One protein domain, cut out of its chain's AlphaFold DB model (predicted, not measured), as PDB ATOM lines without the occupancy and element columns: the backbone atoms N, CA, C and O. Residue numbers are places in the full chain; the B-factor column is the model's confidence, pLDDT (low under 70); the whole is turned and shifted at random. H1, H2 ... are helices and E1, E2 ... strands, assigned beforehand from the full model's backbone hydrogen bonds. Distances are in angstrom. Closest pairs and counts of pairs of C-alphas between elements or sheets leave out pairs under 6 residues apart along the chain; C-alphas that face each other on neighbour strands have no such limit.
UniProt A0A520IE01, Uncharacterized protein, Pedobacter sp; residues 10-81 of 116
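This is residues 10 to 81 of the 116 residues of an uncharacterized protein of Pedobacter sp (UniProt A0A520IE01). Two small three-stranded sheets pack face to face as a sandwich, their strands crossed at 86 degrees, and one short helix, H1, sits at one end beside both. The tip of the hairpin E4 and E5 makes the other end of the longest axis. The 72 printed residues have six named strands and one named helix, in the order E1 E2 E3 E4 E5 H1 E6, and the class is mostly strand. The sheets run E1 - E5 - E4 and E3 - E2 - E6, both all antiparallel. The whole is compact, with a radius of gyration of the C-alphas of 12.1 A, and spans 34 by 22 by 21 A, only just elongated.

Start at E1, residues 10 to 16, an edge strand beside the inner strand E5, residues 51 to 60; look for N 13 and O 56 at 2.9 A, within hydrogen-bond range. On the other side of E5 is E4, residues 43 to 48, with N 46 and O 53 at 2.9 A; E4 and E5 form a hairpin. This sheet is strongly twisted. In the other sheet E2, residues 25 to 30, is the inner strand; it forms a hairpin with E3, residues 35 to 38, where N 28 and O 36 are 2.9 A apart. E6, residues 73 to 79, is the other neighbour of E2, with N 27 and O 77 at 2.9 A. The parts of the two sheets that face each other are 9.0 A centre to centre; the closest C-alphas of E5 and E6, those of Ser 54 and Leu 78, are 6.2 A apart. E1 and E3 are apart. H1, residues 62 to 70, only grazes each sheet; its closest C-alpha pair with E3 is Glu 64 and Leu 36, 7.8 A. In H1 every O i to N i+4 pair is within hydrogen-bond range.

Find C-alpha 10 at (93.528, -81.845, 232.953); from there E1 runs 20.1 A to Leu 16. E2 covers 16.9 A from Gly 25 to Phe 30, E3 10.1 A from Leu 35 to Trp 38, and E4 15.4 A from Val 43 to Gln 48. E5, the longest strand, begins at C-alpha 51 at (105.987, -61.611, 238.826) and runs 27.6 A to Leu 60. H1 measures 12.5 A from Glu 62 to Glu 70. E6 runs 17.4 A from Val 73 to C-alpha 79 at (98.890, -72.146, 247.807).

The C-alphas farthest apart, those of Thr 50 and Glu 62, are 36.6 A apart. The printed part has no cut; the link E1 to E2 is short, with 8 residues, and the other links are tight. The mean pLDDT of the printed part is 72.7, and you will find values under 70 in residues 10 to 23, 45 to 54 and 80 to 81.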
ATOM      1  N   TYR A  10      92.647 -82.626 232.102       65.50
ATOM      2  CA  TYR A  10      93.528 -81.845 232.953       65.50
ATOM      3  C   TYR A  10      93.197 -80.371 232.806       65.50
ATOM      4  O   TYR A  10      92.965 -79.898 231.695       65.50
ATOM      5  N   ILE A  11      93.225 -79.647 233.919       60.56
ATOM      6  CA  ILE A  11      93.180 -78.191 233.915       60.56
ATOM      7  C   ILE A  11      94.512 -77.652 234.423       60.56
ATOM      8  O   ILE A  11      95.079 -78.176 235.387       60.56
ATOM      9  N   GLN A  12      95.013 -76.620 233.748       66.94
ATOM     10  CA  GLN A  12      96.167 -75.865 234.201       66.94
ATOM     11  C   GLN A  12      95.681 -74.545 234.784       66.94
ATOM     12  O   GLN A  12      95.016 -73.756 234.113       66.94
ATOM     13  N   LEU A  13      95.975 -74.345 236.060       65.94
ATOM     14  CA  LEU A  13      95.572 -73.172 236.817       65.94
ATOM     15  C   LEU A  13      96.762 -72.227 236.952       65.94
ATOM     16  O   LEU A  13      97.860 -72.692 237.248       65.94
ATOM     17  N   TYR A  14      96.531 -70.923 236.788       64.56
ATOM     18  CA  TYR A  14      97.548 -69.882 236.943       64.56
ATOM     19  C   TYR A  14      97.029 -68.756 237.838       64.56
ATOM     20  O   TYR A  14      95.942 -68.231 237.598       64.56
ATOM     21  N   ALA A  15      97.822 -68.360 238.834       60.12
ATOM     22  CA  ALA A  15      97.546 -67.203 239.683       60.12
ATOM     23  C   ALA A  15      98.756 -66.262 239.739       60.12
ATOM     24  O   ALA A  15      99.892 -66.711 239.922       60.12
ATOM     25  N   LEU A  16      98.499 -64.958 239.593       56.62
ATOM     26  CA  LEU A  16      99.483 -63.897 239.808       56.62
ATOM     27  C   LEU A  16      99.549 -63.590 241.303       56.62
ATOM     28  O   LEU A  16      98.590 -63.062 241.862       56.62
ATOM     29  N   GLY A  17     100.680 -63.908 241.932       52.50
ATOM     30  CA  GLY A  17     100.834 -63.806 243.380       52.50
ATOM     31  C   GLY A  17     100.120 -64.940 244.123       52.50
ATOM     32  O   GLY A  17      98.912 -65.137 244.010       52.50
ATOM     33  N   GLY A  18     100.888 -65.701 244.901       49.16
ATOM     34  CA  GLY A  18     100.348 -66.684 245.835       49.16
ATOM     35  C   GLY A  18      99.902 -66.015 247.135       49.16
ATOM     36  O   GLY A  18     100.490 -65.026 247.573       49.16
ATOM     37  N   SER A  19      98.880 -66.572 247.779       44.53
ATOM     38  CA  SER A  19      98.569 -66.226 249.165       44.53
ATOM     39  C   SER A  19      99.531 -66.976 250.083       44.53
ATOM     40  O   SER A  19      99.577 -68.204 250.067       44.53
ATOM     41  N   PHE A  20     100.306 -66.248 250.888       48.69
ATOM     42  CA  PHE A  20     101.209 -66.827 251.892       48.69
ATOM     43  C   PHE A  20     100.485 -67.232 253.191       48.69
ATOM     44  O   PHE A  20     101.135 -67.627 254.156       48.69
ATOM     45  N   VAL A  21      99.153 -67.096 253.232       51.28
ATOM     46  CA  VAL A  21      98.320 -67.263 254.439       51.28
ATOM     47  C   VAL A  21      97.290 -68.397 254.285       51.28
ATOM     48  O   VAL A  21      96.622 -68.751 255.249       51.28
ATOM     49  N   ASP A  22      97.172 -69.003 253.098       54.03
ATOM     50  CA  ASP A  22      96.140 -70.006 252.801       54.03
ATOM     51  C   ASP A  22      96.667 -71.448 252.892       54.03
ATOM     52  O   ASP A  22      97.833 -71.720 252.604       54.03
ATOM     53  N   GLN A  23      95.779 -72.385 253.248       59.78
ATOM     54  CA  GLN A  23      96.054 -73.825 253.301       59.78
ATOM     55  C   GLN A  23      96.585 -74.321 251.946       59.78
ATOM     56  O   GLN A  23      96.112 -73.877 250.899       59.78
ATOM     57  N   LYS A  24      97.581 -75.219 251.965       73.50
ATOM     58  CA  LYS A  24      98.181 -75.802 250.754       73.50
ATOM     59  C   LYS A  24      97.094 -76.309 249.803       73.50
ATOM     60  O   LYS A  24      96.108 -76.889 250.243       73.50
ATOM     61  N   GLY A  25      97.310 -76.139 248.502       82.94
ATOM     62  CA  GLY A  25      96.462 -76.720 247.471       82.94
ATOM     63  C   GLY A  25      95.874 -75.692 246.512       82.94
ATOM     64  O   GLY A  25      96.407 -74.598 246.334       82.94
ATOM     65  N   ALA A  26      94.780 -76.074 245.861       83.44
ATOM     66  CA  ALA A  26      94.073 -75.241 244.900       83.44
ATOM     67  C   ALA A  26      92.619 -75.045 245.333       83.44
ATOM     68  O   ALA A  26      91.961 -76.000 245.737       83.44
ATOM     69  N   LEU A  27      92.121 -73.820 245.206       86.00
ATOM     70  CA  LEU A  27      90.720 -73.471 245.398       86.00
ATOM     71  C   LEU A  27      90.234 -72.688 244.181       86.00
ATOM     72  O   LEU A  27      90.850 -71.700 243.769       86.00
ATOM     73  N   VAL A  28      89.098 -73.109 243.640       82.56
ATOM     74  CA  VAL A  28      88.362 -72.390 242.603       82.56
ATOM     75  C   VAL A  28      87.005 -72.003 243.162       82.56
ATOM     76  O   VAL A  28      86.258 -72.850 243.648       82.56
ATOM     77  N   THR A  29      86.685 -70.717 243.071       83.06
ATOM     78  CA  THR A  29      85.360 -70.186 243.393       83.06
ATOM     79  C   THR A  29      84.676 -69.774 242.102       83.06
ATOM     80  O   THR A  29      85.287 -69.143 241.238       83.06
ATOM     81  N   PHE A  30      83.406 -70.133 241.974       84.31
ATOM     82  CA  PHE A  30      82.551 -69.728 240.868       84.31
ATOM     83  C   PHE A  30      81.664 -68.548 241.276       84.31
ATOM     84  O   PHE A  30      81.385 -68.335 242.454       84.31
ATOM     85  N   ASN A  31      81.176 -67.787 240.293       79.62
ATOM     86  CA  ASN A  31      80.315 -66.619 240.528       79.62
ATOM     87  C   ASN A  31      79.008 -66.953 241.269       79.62
ATOM     88  O   ASN A  31      78.411 -66.068 241.875       79.62
ATOM     89  N   ASP A  32      78.550 -68.204 241.196       89.44
ATOM     90  CA  ASP A  32      77.361 -68.685 241.907       89.44
ATOM     91  C   ASP A  32      77.648 -69.076 243.371       89.44
ATOM     92  O   ASP A  32      76.745 -69.513 244.080       89.44
ATOM     93  N   GLY A  33      78.897 -68.923 243.826       89.44
ATOM     94  CA  GLY A  33      79.354 -69.284 245.165       89.44
ATOM     95  C   GLY A  33      79.815 -70.737 245.308       89.44
ATOM     96  O   GLY A  33      80.255 -71.116 246.391       89.44
ATOM     97  N   THR A  34      79.753 -71.550 244.250       92.19
ATOM     98  CA  THR A  34      80.277 -72.924 244.278       92.19
ATOM     99  C   THR A  34      81.789 -72.912 244.501       92.19
ATOM    100  O   THR A  34      82.499 -72.067 243.948       92.19
ATOM    101  N   LEU A  35      82.283 -73.873 245.283       91.31
ATOM    102  CA  LEU A  35      83.699 -74.043 245.596       91.31
ATOM    103  C   LEU A  35      84.170 -75.431 245.160       91.31
ATOM    104  O   LEU A  35      83.510 -76.430 245.445       91.31
ATOM    105  N   LEU A  36      85.320 -75.482 244.491       88.56
ATOM    106  CA  LEU A  36      86.075 -76.712 244.266       88.56
ATOM    107  C   LEU A  36      87.438 -76.583 244.932       88.56
ATOM    108  O   LEU A  36      88.191 -75.651 244.645       88.56
ATOM    109  N   GLU A  37      87.737 -77.524 245.821       89.62
ATOM    110  CA  GLU A  37      88.942 -77.528 246.639       89.62
ATOM    111  C   GLU A  37      89.749 -78.797 246.401       89.62
ATOM    112  O   GLU A  37      89.241 -79.915 246.481       89.62
ATOM    113  N   TRP A  38      91.048 -78.609 246.195       88.69
ATOM    114  CA  TRP A  38      92.036 -79.675 246.133       88.69
ATOM    115  C   TRP A  38      93.136 -79.386 247.163       88.69
ATOM    116  O   TRP A  38      94.192 -78.857 246.803       88.69
ATOM    117  N   PRO A  39      92.929 -79.746 248.446       83.44
ATOM    118  CA  PRO A  39      93.840 -79.404 249.550       83.44
ATOM    119  C   PRO A  39      95.242 -80.025 249.444       83.44
ATOM    120  O   PRO A  39      96.160 -79.679 250.175       83.44
ATOM    121  N   GLN A  40      95.425 -81.000 248.555       83.75
ATOM    122  CA  GLN A  40      96.716 -81.653 248.315       83.75
ATOM    123  C   GLN A  40      97.199 -81.460 246.874       83.75
ATOM    124  O   GLN A  40      98.056 -82.206 246.400       83.75
ATOM    125  N   ALA A  41      96.660 -80.457 246.174       83.12
ATOM    126  CA  ALA A  41      97.088 -80.119 244.826       83.12
ATOM    127  C   ALA A  41      98.600 -79.819 244.782       83.12
ATOM    128  O   ALA A  41      99.095 -79.048 245.614       83.12
ATOM    129  N   PRO A  42      99.350 -80.400 243.827       80.19
ATOM    130  CA  PRO A  42     100.756 -80.079 243.632       80.19
ATOM    131  C   PRO A  42     100.864 -78.701 242.971       80.19
ATOM    132  O   PRO A  42     100.756 -78.568 241.752       80.19
ATOM    133  N   VAL A  43     101.013 -77.663 243.791       74.81
ATOM    134  CA  VAL A  43     101.229 -76.291 243.324       74.81
ATOM    135  C   VAL A  43     102.727 -76.032 243.209       74.81
ATOM    136  O   VAL A  43     103.486 -76.261 244.150       74.81
ATOM    137  N   GLU A  44     103.143 -75.509 242.065       74.50
ATOM    138  CA  GLU A  44     104.493 -75.020 241.817       74.50
ATOM    139  C   GLU A  44     104.476 -73.493 241.761       74.50
ATOM    140  O   GLU A  44     103.504 -72.890 241.308       74.50
ATOM    141  N   ALA A  45     105.552 -72.850 242.208       66.44
ATOM    142  CA  ALA A  45     105.732 -71.409 242.070       66.44
ATOM    143  C   ALA A  45     106.962 -71.134 241.203       66.44
ATOM    144  O   ALA A  45     108.048 -71.639 241.483       66.44
ATOM    145  N   ALA A  46     106.790 -70.318 240.168       61.34
ATOM    146  CA  ALA A  46     107.848 -69.890 239.267       61.34
ATOM    147  C   ALA A  46     107.900 -68.360 239.205       61.34
ATOM    148  O   ALA A  46     106.877 -67.687 239.306       61.34
ATOM    149  N   PHE A  47     109.093 -67.796 239.021       54.25
ATOM    150  CA  PHE A  47     109.259 -66.369 238.754       54.25
ATOM    151  C   PHE A  47     109.313 -66.153 237.239       54.25
ATOM    152  O   PHE A  47     110.220 -66.661 236.578       54.25
ATOM    153  N   GLN A  48     108.330 -65.448 236.677       60.84
ATOM    154  CA  GLN A  48     108.246 -65.169 235.242       60.84
ATOM    155  C   GLN A  48     108.354 -63.664 234.996       60.84
ATOM    156  O   GLN A  48     107.436 -62.898 235.290       60.84
ATOM    157  N   GLY A  49     109.493 -63.238 234.448       63.69
ATOM    158  CA  GLY A  49     109.781 -61.832 234.170       63.69
ATOM    159  C   GLY A  49     109.931 -61.018 235.454       63.69
ATOM    160  O   GLY A  49     111.027 -60.919 235.993       63.69
ATOM    161  N   THR A  50     108.831 -60.438 235.929       60.16
ATOM    162  CA  THR A  50     108.772 -59.565 237.116       60.16
ATOM    163  C   THR A  50     107.770 -60.031 238.173       60.16
ATOM    164  O   THR A  50     107.625 -59.374 239.200       60.16
ATOM    165  N   THR A  51     107.068 -61.146 237.946       53.19
ATOM    166  CA  THR A  51     105.987 -61.611 238.826       53.19
ATOM    167  C   THR A  51     106.156 -63.073 239.230       53.19
ATOM    168  O   THR A  51     106.691 -63.893 238.481       53.19
ATOM    169  N   TYR A  52     105.684 -63.404 240.434       57.44
ATOM    170  CA  TYR A  52     105.537 -64.785 240.878       57.44
ATOM    171  C   TYR A  52     104.240 -65.364 240.316       57.44
ATOM    172  O   TYR A  52     103.151 -64.838 240.555       57.44
ATOM    173  N   VAL A  53     104.370 -66.474 239.601       62.59
ATOM    174  CA  VAL A  53     103.263 -67.243 239.044       62.59
ATOM    175  C   VAL A  53     103.181 -68.557 239.798       62.59
ATOM    176  O   VAL A  53     104.134 -69.337 239.809       62.59
ATOM    177  N   SER A  54     102.037 -68.809 240.419       67.25
ATOM    178  CA  SER A  54     101.711 -70.142 240.914       67.25
ATOM    179  C   SER A  54     100.981 -70.910 239.826       67.25
ATOM    180  O   SER A  54     100.074 -70.370 239.192       67.25
ATOM    181  N   GLN A  55     101.379 -72.163 239.621       71.12
ATOM    182  CA  GLN A  55     100.766 -73.062 238.658       71.12
ATOM    183  C   GLN A  55     100.409 -74.396 239.297       71.12
ATOM    184  O   GLN A  55     101.089 -74.876 240.201       71.12
ATOM    185  N   CYS A  56      99.335 -75.007 238.817       76.12
ATOM    186  CA  CYS A  56      98.955 -76.349 239.223       76.12
ATOM    187  C   CYS A  56      98.308 -77.083 238.054       76.12
ATOM    188  O   CYS A  56      97.519 -76.489 237.316       76.12
ATOM    189  N   GLN A  57      98.631 -78.368 237.903       75.88
ATOM    190  CA  GLN A  57      97.944 -79.261 236.980       75.88
ATOM    191  C   GLN A  57      97.090 -80.244 237.778       75.88
ATOM    192  O   GLN A  57      97.602 -81.019 238.587       75.88
ATOM    193  N   LEU A  58      95.784 -80.219 237.530       76.25
ATOM    194  CA  LEU A  58      94.818 -81.060 238.227       76.25
ATOM    195  C   LEU A  58      94.100 -81.966 237.247       76.25
ATOM    196  O   LEU A  58      93.680 -81.526 236.179       76.25
ATOM    197  N   LYS A  59      93.942 -83.229 237.637       79.50
ATOM    198  CA  LYS A  59      93.053 -84.159 236.952       79.50
ATOM    199  C   LYS A  59      91.633 -83.923 237.456       79.50
ATOM    200  O   LYS A  59      91.407 -84.001 238.660       79.50
ATOM    201  N   LEU A  60      90.709 -83.691 236.533       74.12
ATOM    202  CA  LEU A  60      89.304 -83.466 236.845       74.12
ATOM    203  C   LEU A  60      88.482 -84.754 236.726       74.12
ATOM    204  O   LEU A  60      88.745 -85.625 235.891       74.12
ATOM    205  N   THR A  61      87.468 -84.853 237.571       84.31
ATOM    206  CA  THR A  61      86.347 -85.791 237.489       84.31
ATOM    207  C   THR A  61      85.277 -85.257 236.535       84.31
ATOM    208  O   THR A  61      85.231 -84.063 236.250       84.31
ATOM    209  N   GLU A  62      84.373 -86.122 236.067       80.75
ATOM    210  CA  GLU A  62      83.266 -85.717 235.181       80.75
ATOM    211  C   GLU A  62      82.422 -84.585 235.784       80.75
ATOM    212  O   GLU A  62      82.172 -83.582 235.122       80.75
ATOM    213  N   LYS A  63      82.095 -84.678 237.078       85.19
ATOM    214  CA  LYS A  63      81.333 -83.641 237.785       85.19
ATOM    215  C   LYS A  63      82.055 -82.298 237.825       85.19
ATOM    216  O   LYS A  63      81.420 -81.261 237.683       85.19
ATOM    217  N   GLU A  64      83.369 -82.296 238.044       80.12
ATOM    218  CA  GLU A  64      84.155 -81.056 238.062       80.12
ATOM    219  C   GLU A  64      84.210 -80.425 236.665       80.12
ATOM    220  O   GLU A  64      84.090 -79.209 236.548       80.12
ATOM    221  N   ILE A  65      84.320 -81.236 235.606       75.31
ATOM    222  CA  ILE A  65      84.270 -80.759 234.215       75.31
ATOM    223  C   ILE A  65      82.939 -80.057 233.934       75.31
ATOM    224  O   ILE A  65      82.951 -78.957 233.383       75.31
ATOM    225  N   GLU A  66      81.816 -80.650 234.346       78.62
ATOM    226  CA  GLU A  66      80.487 -80.038 234.211       78.62
ATOM    227  C   GLU A  66      80.440 -78.664 234.901       78.62
ATOM    228  O   GLU A  66      79.992 -77.689 234.295       78.62
ATOM    229  N   GLN A  67      81.007 -78.533 236.112       78.12
ATOM    230  CA  GLN A  67      81.079 -77.232 236.797       78.12
ATOM    231  C   GLN A  67      81.828 -76.180 235.963       78.12
ATOM    232  O   GLN A  67      81.361 -75.048 235.849       78.12
ATOM    233  N   PHE A  68      82.966 -76.529 235.354       75.69
ATOM    234  CA  PHE A  68      83.739 -75.598 234.519       75.69
ATOM    235  C   PHE A  68      83.064 -75.250 233.184       75.69
ATOM    236  O   PHE A  68      83.357 -74.196 232.620       75.69
ATOM    237  N   GLN A  69      82.185 -76.110 232.665       77.94
ATOM    238  CA  GLN A  69      81.431 -75.844 231.435       77.94
ATOM    239  C   GLN A  69      80.235 -74.919 231.679       77.94
ATOM    240  O   GLN A  69      79.934 -74.062 230.849       77.94
ATOM    241  N   GLU A  70      79.561 -75.082 232.816       82.56
ATOM    242  CA  GLU A  70      78.318 -74.371 233.121       82.56
ATOM    243  C   GLU A  70      78.541 -73.048 233.861       82.56
ATOM    244  O   GLU A  70      77.706 -72.141 233.789       82.56
ATOM    245  N   LYS A  71      79.661 -72.917 234.584       75.75
ATOM    246  CA  LYS A  71      79.872 -71.830 235.544       75.75
ATOM    247  C   LYS A  71      81.086 -70.984 235.200       75.75
ATOM    248  O   LYS A  71      82.101 -71.449 234.690       75.75
ATOM    249  N   LYS A  72      80.997 -69.701 235.544       79.62
ATOM    250  CA  LYS A  72      82.111 -68.757 235.414       79.62
ATOM    251  C   LYS A  72      82.927 -68.736 236.698       79.62
ATOM    252  O   LYS A  72      82.365 -68.526 237.772       79.62
ATOM    253  N   VAL A  73      84.238 -68.914 236.569       79.25
ATOM    254  CA  VAL A  73      85.190 -68.768 237.676       79.25
ATOM    255  C   VAL A  73      85.241 -67.302 238.106       79.25
ATOM    256  O   VAL A  73      85.461 -66.422 237.274       79.25
ATOM    257  N   SER A  74      85.037 -67.049 239.397       77.88
ATOM    258  CA  SER A  74      85.152 -65.725 240.017       77.88
ATOM    259  C   SER A  74      86.565 -65.472 240.525       77.88
ATOM    260  O   SER A  74      87.099 -64.373 240.400       77.88
ATOM    261  N   SER A  75      87.170 -66.494 241.125       77.88
ATOM    262  CA  SER A  75      88.492 -66.404 241.723       77.88
ATOM    263  C   SER A  75      89.175 -67.754 241.759       77.88
ATOM    264  O   SER A  75      88.541 -68.804 241.864       77.88
ATOM    265  N   LEU A  76      90.497 -67.692 241.731       74.56
ATOM    266  CA  LEU A  76      91.367 -68.841 241.782       74.56
ATOM    267  C   LEU A  76      92.479 -68.571 242.784       74.56
ATOM    268  O   LEU A  76      93.118 -67.521 242.738       74.56
ATOM    269  N   LYS A  77      92.705 -69.522 243.684       77.31
ATOM    270  CA  LYS A  77      93.777 -69.463 244.671       77.31
ATOM    271  C   LYS A  77      94.614 -70.725 244.590       77.31
ATOM    272  O   LYS A  77      94.080 -71.829 244.612       77.31
ATOM    273  N   LEU A  78      95.926 -70.544 244.522       70.62
ATOM    274  CA  LEU A  78      96.906 -71.620 244.570       70.62
ATOM    275  C   LEU A  78      97.864 -71.324 245.721       70.62
ATOM    276  O   LEU A  78      98.454 -70.244 245.766       70.62
ATOM    277  N   SER A  79      98.004 -72.266 246.650       72.38
ATOM    278  CA  SER A  79      98.890 -72.146 247.807       72.38
ATOM    279  C   SER A  79      99.872 -73.308 247.864       72.38
ATOM    280  O   SER A  79      99.514 -74.478 247.722       72.38
ATOM    281  N   ILE A  80     101.134 -72.971 248.114       66.88
ATOM    282  CA  ILE A  80     102.234 -73.928 248.253       66.88
ATOM    283  C   ILE A  80     102.513 -74.326 249.713       66.88
ATOM    284  O   ILE A  80     103.347 -75.206 249.926       66.88
ATOM    285  N   GLN A  81     101.872 -73.719 250.729       62.22
ATOM    286  CA  GLN A  81     102.265 -73.942 252.132       62.22
ATOM    287  C   GLN A  81     101.134 -74.321 253.099       62.22
ATOM    288  O   GLN A  81     100.260 -73.537 253.430       62.22
TER     289      GLN A  81